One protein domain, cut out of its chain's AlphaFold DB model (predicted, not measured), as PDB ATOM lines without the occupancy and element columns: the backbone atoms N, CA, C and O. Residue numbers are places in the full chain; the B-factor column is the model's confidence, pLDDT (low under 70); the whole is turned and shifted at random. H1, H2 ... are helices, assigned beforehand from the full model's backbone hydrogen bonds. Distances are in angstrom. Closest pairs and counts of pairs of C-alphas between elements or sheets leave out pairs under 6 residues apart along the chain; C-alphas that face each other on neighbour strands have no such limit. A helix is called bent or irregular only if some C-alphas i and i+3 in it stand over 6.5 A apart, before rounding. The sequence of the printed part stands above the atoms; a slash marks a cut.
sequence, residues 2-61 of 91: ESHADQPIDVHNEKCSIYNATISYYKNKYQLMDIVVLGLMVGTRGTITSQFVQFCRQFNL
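Overview. This is residues 2 to 61 of the 91 residues of an uncharacterized protein of Blattella germanica (UniProt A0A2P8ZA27). Look first for one long, kinked helix, H1, making the longest axis; from its last residue the backbone folds back along it in a long link, residues 31 to 49, to a short helix, H2, close to the first turns of H1. The printed part has 60 residues with two named helices, H1 then H2, and no named strand: all helix. It is loose, with a radius of gyration of the C-alphas of 13.2 A, spanning 39 by 27 by 16 A.

Arrangement. H1, residues 7 to 30, has a kink of 61 degrees near residue 21 and is irregular: C-alphas 21 and 24 are 7.1 A apart. H2, residues 50 to 58, is close to H1 but not clearly touching; their closest C-alphas, Pro 8 and Gln 51, are 7.3 A apart. They run the same way at a steep tilt of 42 degrees. Every O i to N i+4 pair is within hydrogen-bond range in H2, 15 of 20 in H1.

Along the chain. Find C-alpha 7 at (-31.136, -21.595, 13.088); H1 runs 31.1 A to C-alpha 30. H2 runs 12.2 A to C-alpha 58 at (-33.942, -14.421, -6.390).

Size, cuts and confidence. The farthest C-alphas, Ser 3 and Gln 31, are 39.8 A apart. The printed part has no cut; its link H1 to H2 is long. Residue 2 has pLDDT under 70.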
ATOM      1  N   GLU A   2     -23.760 -26.084  11.299       57.19
ATOM      2  CA  GLU A   2     -24.518 -25.395  12.352       57.19
ATOM      3  C   GLU A   2     -25.161 -26.471  13.239       57.19
ATOM      4  O   GLU A   2     -25.636 -27.491  12.738       57.19
ATOM      5  N   SER A   3     -25.092 -26.301  14.556       70.62
ATOM      6  CA  SER A   3     -25.577 -27.307  15.509       70.62
ATOM      7  C   SER A   3     -27.104 -27.377  15.576       70.62
ATOM      8  O   SER A   3     -27.640 -28.350  16.096       70.62
ATOM      9  N   HIS A   4     -27.792 -26.359  15.055       80.62
ATOM     10  CA  HIS A   4     -29.243 -26.236  15.047       80.62
ATOM     11  C   HIS A   4     -29.726 -26.031  13.606       80.62
ATOM     12  O   HIS A   4     -29.398 -25.031  12.970       80.62
ATOM     13  N   ALA A   5     -30.470 -27.001  13.070       79.94
ATOM     14  CA  ALA A   5     -30.839 -27.037  11.653       79.94
ATOM     15  C   ALA A   5     -31.713 -25.845  11.228       79.94
ATOM     16  O   ALA A   5     -31.525 -25.303  10.139       79.94
ATOM     17  N   ASP A   6     -32.604 -25.395  12.114       87.75
ATOM     18  CA  ASP A   6     -33.558 -24.316  11.833       87.75
ATOM     19  C   ASP A   6     -33.016 -22.923  12.182       87.75
ATOM     20  O   ASP A   6     -33.670 -21.909  11.946       87.75
ATOM     21  N   GLN A   7     -31.768 -22.846  12.663       88.81
ATOM     22  CA  GLN A   7     -31.136 -21.595  13.088       88.81
ATOM     23  C   GLN A   7     -31.161 -20.493  12.016       88.81
ATOM     24  O   GLN A   7     -31.445 -19.348  12.371       88.81
ATOM     25  N   PRO A   8     -30.935 -20.774  10.715       89.38
ATOM     26  CA  PRO A   8     -31.071 -19.743   9.691       89.38
ATOM     27  C   PRO A   8     -32.474 -19.138   9.634       89.38
ATOM     28  O   PRO A   8     -32.621 -17.920   9.517       89.38
ATOM     29  N   ILE A   9     -33.510 -19.970   9.744       91.12
ATOM     30  CA  ILE A   9     -34.908 -19.539   9.669       91.12
ATOM     31  C   ILE A   9     -35.266 -18.721  10.909       91.12
ATOM     32  O   ILE A   9     -35.802 -17.622  10.771       91.12
ATOM     33  N   ASP A  10     -34.900 -19.203  12.093       93.56
ATOM     34  CA  ASP A  10     -35.179 -18.519  13.357       93.56
ATOM     35  C   ASP A  10     -34.522 -17.139  13.405       93.56
ATOM     36  O   ASP A  10     -35.182 -16.140  13.697       93.56
ATOM     37  N   VAL A  11     -33.244 -17.059  13.021       93.12
ATOM     38  CA  VAL A  11     -32.525 -15.783  12.952       93.12
ATOM     39  C   VAL A  11     -33.169 -14.860  11.923       93.12
ATOM     40  O   VAL A  11     -33.330 -13.674  12.191       93.12
ATOM     41  N   HIS A  12     -33.568 -15.361  10.753       94.31
ATOM     42  CA  HIS A  12     -34.260 -14.531   9.767       94.31
ATOM     43  C   HIS A  12     -35.575 -13.963  10.295       94.31
ATOM     44  O   HIS A  12     -35.793 -12.757  10.179       94.31
ATOM     45  N   ASN A  13     -36.401 -14.787  10.934       95.31
ATOM     46  CA  ASN A  13     -37.659 -14.348  11.530       95.31
ATOM     47  C   ASN A  13     -37.428 -13.299  12.625       95.31
ATOM     48  O   ASN A  13     -38.092 -12.260  12.634       95.31
ATOM     49  N   GLU A  14     -36.437 -13.518  13.495       96.56
ATOM     50  CA  GLU A  14     -36.032 -12.551  14.517       96.56
ATOM     51  C   GLU A  14     -35.622 -11.216  13.878       96.56
ATOM     52  O   GLU A  14     -36.158 -10.165  14.237       96.56
ATOM     53  N   LYS A  15     -34.727 -11.230  12.878       95.62
ATOM     54  CA  LYS A  15     -34.268  -9.999  12.215       95.62
ATOM     55  C   LYS A  15     -35.403  -9.278  11.496       95.62
ATOM     56  O   LYS A  15     -35.510  -8.060  11.626       95.62
ATOM     57  N   CYS A  16     -36.279 -10.001  10.806       96.62
ATOM     58  CA  CYS A  16     -37.477  -9.432  10.194       96.62
ATOM     59  C   CYS A  16     -38.377  -8.757  11.240       96.62
ATOM     60  O   CYS A  16     -38.810  -7.627  11.023       96.62
ATOM     61  N   SER A  17     -38.602  -9.390  12.396       97.56
ATOM     62  CA  SER A  17     -39.444  -8.826  13.463       97.56
ATOM     63  C   SER A  17     -38.913  -7.495  14.015       97.56
ATOM     64  O   SER A  17     -39.698  -6.605  14.335       97.56
ATOM     65  N   ILE A  18     -37.587  -7.331  14.062       97.12
ATOM     66  CA  ILE A  18     -36.925  -6.128  14.578       97.12
ATOM     67  C   ILE A  18     -36.871  -5.032  13.506       97.12
ATOM     68  O   ILE A  18     -37.193  -3.874  13.771       97.12
ATOM     69  N   TYR A  19     -36.446  -5.378  12.287       97.62
ATOM     70  CA  TYR A  19     -36.061  -4.380  11.288       97.62
ATOM     71  C   TYR A  19     -37.154  -4.030  10.283       97.62
ATOM     72  O   TYR A  19     -37.100  -2.933   9.723       97.62
ATOM     73  N   ASN A  20     -38.176  -4.869  10.077       97.12
ATOM     74  CA  ASN A  20     -39.225  -4.565   9.097       97.12
ATOM     75  C   ASN A  20     -39.953  -3.249   9.411       97.12
ATOM     76  O   ASN A  20     -40.254  -2.481   8.498       97.12
ATOM     77  N   ALA A  21     -40.151  -2.928  10.693       97.19
ATOM     78  CA  ALA A  21     -40.752  -1.661  11.114       97.19
ATOM     79  C   ALA A  21     -39.929  -0.425  10.689       97.19
ATOM     80  O   ALA A  21     -40.471   0.669  10.545       97.19
ATOM     81  N   THR A  22     -38.623  -0.589  10.453       97.44
ATOM     82  CA  THR A  22     -37.714   0.500  10.066       97.44
ATOM     83  C   THR A  22     -37.658   0.743   8.554       97.44
ATOM     84  O   THR A  22     -37.170   1.790   8.123       97.44
ATOM     85  N   ILE A  23     -38.187  -0.183   7.741       97.31
ATOM     86  CA  ILE A  23     -38.090  -0.147   6.273       97.31
ATOM     87  C   ILE A  23     -38.619   1.175   5.713       97.31
ATOM     88  O   ILE A  23     -37.938   1.815   4.916       97.31
ATOM     89  N   SER A  24     -39.799   1.620   6.154       97.19
ATOM     90  CA  SER A  24     -40.441   2.838   5.641       97.19
ATOM     91  C   SER A  24     -39.575   4.084   5.839       97.19
ATOM     92  O   SER A  24     -39.439   4.897   4.924       97.19
ATOM     93  N   TYR A  25     -38.945   4.210   7.012       97.81
ATOM     94  CA  TYR A  25     -38.042   5.320   7.309       97.81
ATOM     95  C   TYR A  25     -36.834   5.310   6.368       97.81
ATOM     96  O   TYR A  25     -36.524   6.324   5.742       97.81
ATOM     97  N   TYR A  26     -36.172   4.161   6.222       97.75
ATOM     98  CA  TYR A  26     -34.968   4.059   5.400       97.75
ATOM     99  C   TYR A  26     -35.250   4.170   3.901       97.75
ATOM    100  O   TYR A  26     -34.474   4.815   3.195       97.75
ATOM    101  N   LYS A  27     -36.380   3.633   3.422       97.56
ATOM    102  CA  LYS A  27     -36.831   3.823   2.037       97.56
ATOM    103  C   LYS A  27     -36.989   5.302   1.712       97.56
ATOM    104  O   LYS A  27     -36.463   5.756   0.702       97.56
ATOM    105  N   ASN A  28     -37.656   6.062   2.583       97.56
ATOM    106  CA  ASN A  28     -37.851   7.495   2.377       97.56
ATOM    107  C   ASN A  28     -36.535   8.283   2.487       97.56
ATOM    108  O   ASN A  28     -36.225   9.089   1.613       97.56
ATOM    109  N   LYS A  29     -35.731   8.008   3.521       98.00
ATOM    110  CA  LYS A  29     -34.468   8.713   3.772       98.00
ATOM    111  C   LYS A  29     -33.473   8.583   2.621       98.00
ATOM    112  O   LYS A  29     -32.805   9.557   2.287       98.00
ATOM    113  N   TYR A  30     -33.363   7.388   2.046       97.81
ATOM    114  CA  TYR A  30     -32.373   7.079   1.014       97.81
ATOM    115  C   TYR A  30     -32.963   6.995  -0.399       97.81
ATOM    116  O   TYR A  30     -32.235   6.661  -1.327       97.81
ATOM    117  N   GLN A  31     -34.254   7.307  -0.571       97.12
ATOM    118  CA  GLN A  31     -34.953   7.255  -1.864       97.12
ATOM    119  C   GLN A  31     -34.826   5.881  -2.550       97.12
ATOM    120  O   GLN A  31     -34.587   5.777  -3.752       97.12
ATOM    121  N   LEU A  32     -34.965   4.808  -1.766       96.25
ATOM    122  CA  LEU A  32     -34.836   3.432  -2.249       96.25
ATOM    123  C   LEU A  32     -36.186   2.893  -2.729       96.25
ATOM    124  O   LEU A  32     -37.208   3.059  -2.056       96.25
ATOM    125  N   MET A  33     -36.183   2.187  -3.864       94.94
ATOM    126  CA  MET A  33     -37.387   1.535  -4.395       94.94
ATOM    127  C   MET A  33     -37.854   0.383  -3.505       94.94
ATOM    128  O   MET A  33     -39.044   0.276  -3.208       94.94
ATOM    129  N   ASP A  34     -36.922  -0.440  -3.029       91.94
ATOM    130  CA  ASP A  34     -37.207  -1.596  -2.185       91.94
ATOM    131  C   ASP A  34     -36.097  -1.813  -1.148       91.94
ATOM    132  O   ASP A  34     -34.944  -1.437  -1.366       91.94
ATOM    133  N   ILE A  35     -36.472  -2.385  -0.006       94.88
ATOM    134  CA  ILE A  35     -35.573  -2.849   1.047       94.88
ATOM    135  C   ILE A  35     -36.150  -4.163   1.562       94.88
ATOM    136  O   ILE A  35     -37.291  -4.206   2.022       94.88
ATOM    137  N   VAL A  36     -35.315  -5.199   1.575       92.06
ATOM    138  CA  VAL A  36     -35.642  -6.506   2.144       92.06
ATOM    139  C   VAL A  36     -34.682  -6.798   3.289       92.06
ATOM    140  O   VAL A  36     -33.476  -6.576   3.175       92.06
ATOM    141  N   VAL A  37     -35.213  -7.309   4.399       93.38
ATOM    142  CA  VAL A  37     -34.409  -7.815   5.514       93.38
ATOM    143  C   VAL A  37     -34.091  -9.281   5.247       93.38
ATOM    144  O   VAL A  37     -34.994 -10.084   5.041       93.38
ATOM    145  N   LEU A  38     -32.808  -9.642   5.266       91.62
ATOM    146  CA  LEU A  38     -32.341 -11.020   5.111       91.62
ATOM    147  C   LEU A  38     -31.532 -11.412   6.347       91.62
ATOM    148  O   LEU A  38     -30.633 -10.685   6.770       91.62
ATOM    149  N   GLY A  39     -31.883 -12.548   6.945       91.62
ATOM    150  CA  GLY A  39     -31.175 -13.087   8.103       91.62
ATOM    151  C   GLY A  39     -30.135 -14.108   7.678       91.62
ATOM    152  O   GLY A  39     -30.203 -14.622   6.570       91.62
ATOM    153  N   LEU A  40     -29.168 -14.344   8.565       90.44
ATOM    154  CA  LEU A  40     -28.165 -15.414   8.530       90.44
ATOM    155  C   LEU A  40     -27.813 -15.974   7.137       90.44
ATOM    156  O   LEU A  40     -28.050 -17.140   6.828       90.44
ATOM    157  N   MET A  41     -27.180 -15.154   6.300       89.31
ATOM    158  CA  MET A  41     -26.701 -15.601   4.987       89.31
ATOM    159  C   MET A  41     -25.467 -16.509   5.093       89.31
ATOM    160  O   MET A  41     -25.397 -17.571   4.474       89.31
ATOM    161  N   VAL A  42     -24.499 -16.103   5.913       86.81
ATOM    162  CA  VAL A  42     -23.300 -16.887   6.215       86.81
ATOM    163  C   VAL A  42     -23.222 -17.040   7.725       86.81
ATOM    164  O   VAL A  42     -23.165 -16.054   8.459       86.81
ATOM    165  N   GLY A  43     -23.285 -18.286   8.174       85.25
ATOM    166  CA  GLY A  43     -23.238 -18.659   9.575       85.25
ATOM    167  C   GLY A  43     -21.819 -18.750  10.116       85.25
ATOM    168  O   GLY A  43     -20.823 -18.357   9.493       85.25
ATOM    169  N   THR A  44     -21.719 -19.331  11.304       81.50
ATOM    170  CA  THR A  44     -20.423 -19.531  11.944       81.50
ATOM    171  C   THR A  44     -19.557 -20.489  11.126       81.50
ATOM    172  O   THR A  44     -20.047 -21.388  10.432       81.50
ATOM    173  N   ARG A  45     -18.233 -20.284  11.185       78.44
ATOM    174  CA  ARG A  45     -17.233 -21.097  10.466       78.44
ATOM    175  C   ARG A  45     -17.435 -21.129   8.940       78.44
ATOM    176  O   ARG A  45     -17.061 -22.105   8.300       78.44
ATOM    177  N   GLY A  46     -18.029 -20.078   8.370       78.31
ATOM    178  CA  GLY A  46     -18.240 -19.965   6.924       78.31
ATOM    179  C   GLY A  46     -19.362 -20.853   6.388       78.31
ATOM    180  O   GLY A  46     -19.365 -21.182   5.205       78.31
ATOM    181  N   THR A  47     -20.306 -21.271   7.236       85.38
ATOM    182  CA  THR A  47     -21.449 -22.075   6.787       85.38
ATOM    183  C   THR A  47     -22.323 -21.253   5.837       85.38
ATOM    184  O   THR A  47     -22.918 -20.264   6.249       85.38
ATOM    185  N   ILE A  48     -22.428 -21.665   4.574       85.88
ATOM    186  CA  ILE A  48     -23.339 -21.047   3.600       85.88
ATOM    187  C   ILE A  48     -24.743 -21.614   3.830       85.88
ATOM    188  O   ILE A  48     -24.942 -22.825   3.722       85.88
ATOM    189  N   THR A  49     -25.714 -20.761   4.161       88.12
ATOM    190  CA  THR A  49     -27.084 -21.206   4.454       88.12
ATOM    191  C   THR A  49     -27.921 -21.355   3.181       88.12
ATOM    192  O   THR A  49     -27.605 -20.815   2.117       88.12
ATOM    193  N   SER A  50     -29.043 -22.073   3.280       85.56
ATOM    194  CA  SER A  50     -30.021 -22.172   2.188       85.56
ATOM    195  C   SER A  50     -30.597 -20.807   1.792       85.56
ATOM    196  O   SER A  50     -30.914 -20.600   0.620       85.56
ATOM    197  N   GLN A  51     -30.666 -19.860   2.734       87.31
ATOM    198  CA  GLN A  51     -31.115 -18.486   2.495       87.31
ATOM    199  C   GLN A  51     -30.172 -17.741   1.552       87.31
ATOM    200  O   GLN A  51     -30.641 -17.054   0.650       87.31
ATOM    201  N   PHE A  52     -28.857 -17.930   1.679       88.38
ATOM    202  CA  PHE A  52     -27.899 -17.347   0.738       88.38
ATOM    203  C   PHE A  52     -28.067 -17.913  -0.680       88.38
ATOM    204  O   PHE A  52     -28.055 -17.172  -1.660       88.38
ATOM    205  N   VAL A  53     -28.310 -19.220  -0.806       85.81
ATOM    206  CA  VAL A  53     -28.572 -19.846  -2.114       85.81
ATOM    207  C   VAL A  53     -29.873 -19.319  -2.729       85.81
ATOM    208  O   VAL A  53     -29.926 -19.061  -3.934       85.81
ATOM    209  N   GLN A  54     -30.924 -19.153  -1.924       87.62
ATOM    210  CA  GLN A  54     -32.188 -18.559  -2.368       87.62
ATOM    211  C   GLN A  54     -32.015 -17.095  -2.777       87.62
ATOM    212  O   GLN A  54     -32.517 -16.718  -3.830       87.62
ATOM    213  N   PHE A  55     -31.245 -16.313  -2.016       88.88
ATOM    214  CA  PHE A  55     -30.860 -14.948  -2.367       88.88
ATOM    215  C   PHE A  55     -30.187 -14.906  -3.743       88.88
ATOM    216  O   PHE A  55     -30.649 -14.191  -4.630       88.88
ATOM    217  N   CYS A  56     -29.177 -15.747  -3.987       89.94
ATOM    218  CA  CYS A  56     -28.538 -15.805  -5.300       89.94
ATOM    219  C   CYS A  56     -29.539 -16.111  -6.423       89.94
ATOM    220  O   CYS A  56     -29.479 -15.485  -7.474       89.94
ATOM    221  N   ARG A  57     -30.500 -17.018  -6.204       89.12
ATOM    222  CA  ARG A  57     -31.545 -17.318  -7.200       89.12
ATOM    223  C   ARG A  57     -32.502 -16.148  -7.419       89.12
ATOM    224  O   ARG A  57     -32.796 -15.823  -8.562       89.12
ATOM    225  N   GLN A  58     -32.980 -15.525  -6.343       89.50
ATOM    226  CA  GLN A  58     -33.942 -14.421  -6.390       89.50
ATOM    227  C   GLN A  58     -33.380 -13.215  -7.144       89.50
ATOM    228  O   GLN A  58     -34.093 -12.590  -7.923       89.50
ATOM    229  N   PHE A  59     -32.098 -12.914  -6.938       88.69
ATOM    230  CA  PHE A  59     -31.415 -11.798  -7.590       88.69
ATOM    231  C   PHE A  59     -30.701 -12.203  -8.886       88.69
ATOM    232  O   PHE A  59     -29.959 -11.404  -9.448       88.69
ATOM    233  N   ASN A  60     -30.934 -13.431  -9.366       90.38
ATOM    234  CA  ASN A  60     -30.331 -13.984 -10.577       90.38
ATOM    235  C   ASN A  60     -28.796 -13.826 -10.612       90.38
ATOM    236  O   ASN A  60     -28.207 -13.505 -11.644       90.38
ATOM    237  N   LEU A  61     -28.158 -14.023  -9.455       90.31
ATOM    238  CA  LEU A  61     -26.710 -13.997  -9.313       90.31
ATOM    239  C   LEU A  61     -26.116 -15.264  -9.924       90.31
ATOM    240  O   LEU A  61     -26.621 -16.373  -9.723       90.31
TER     241      LEU A  61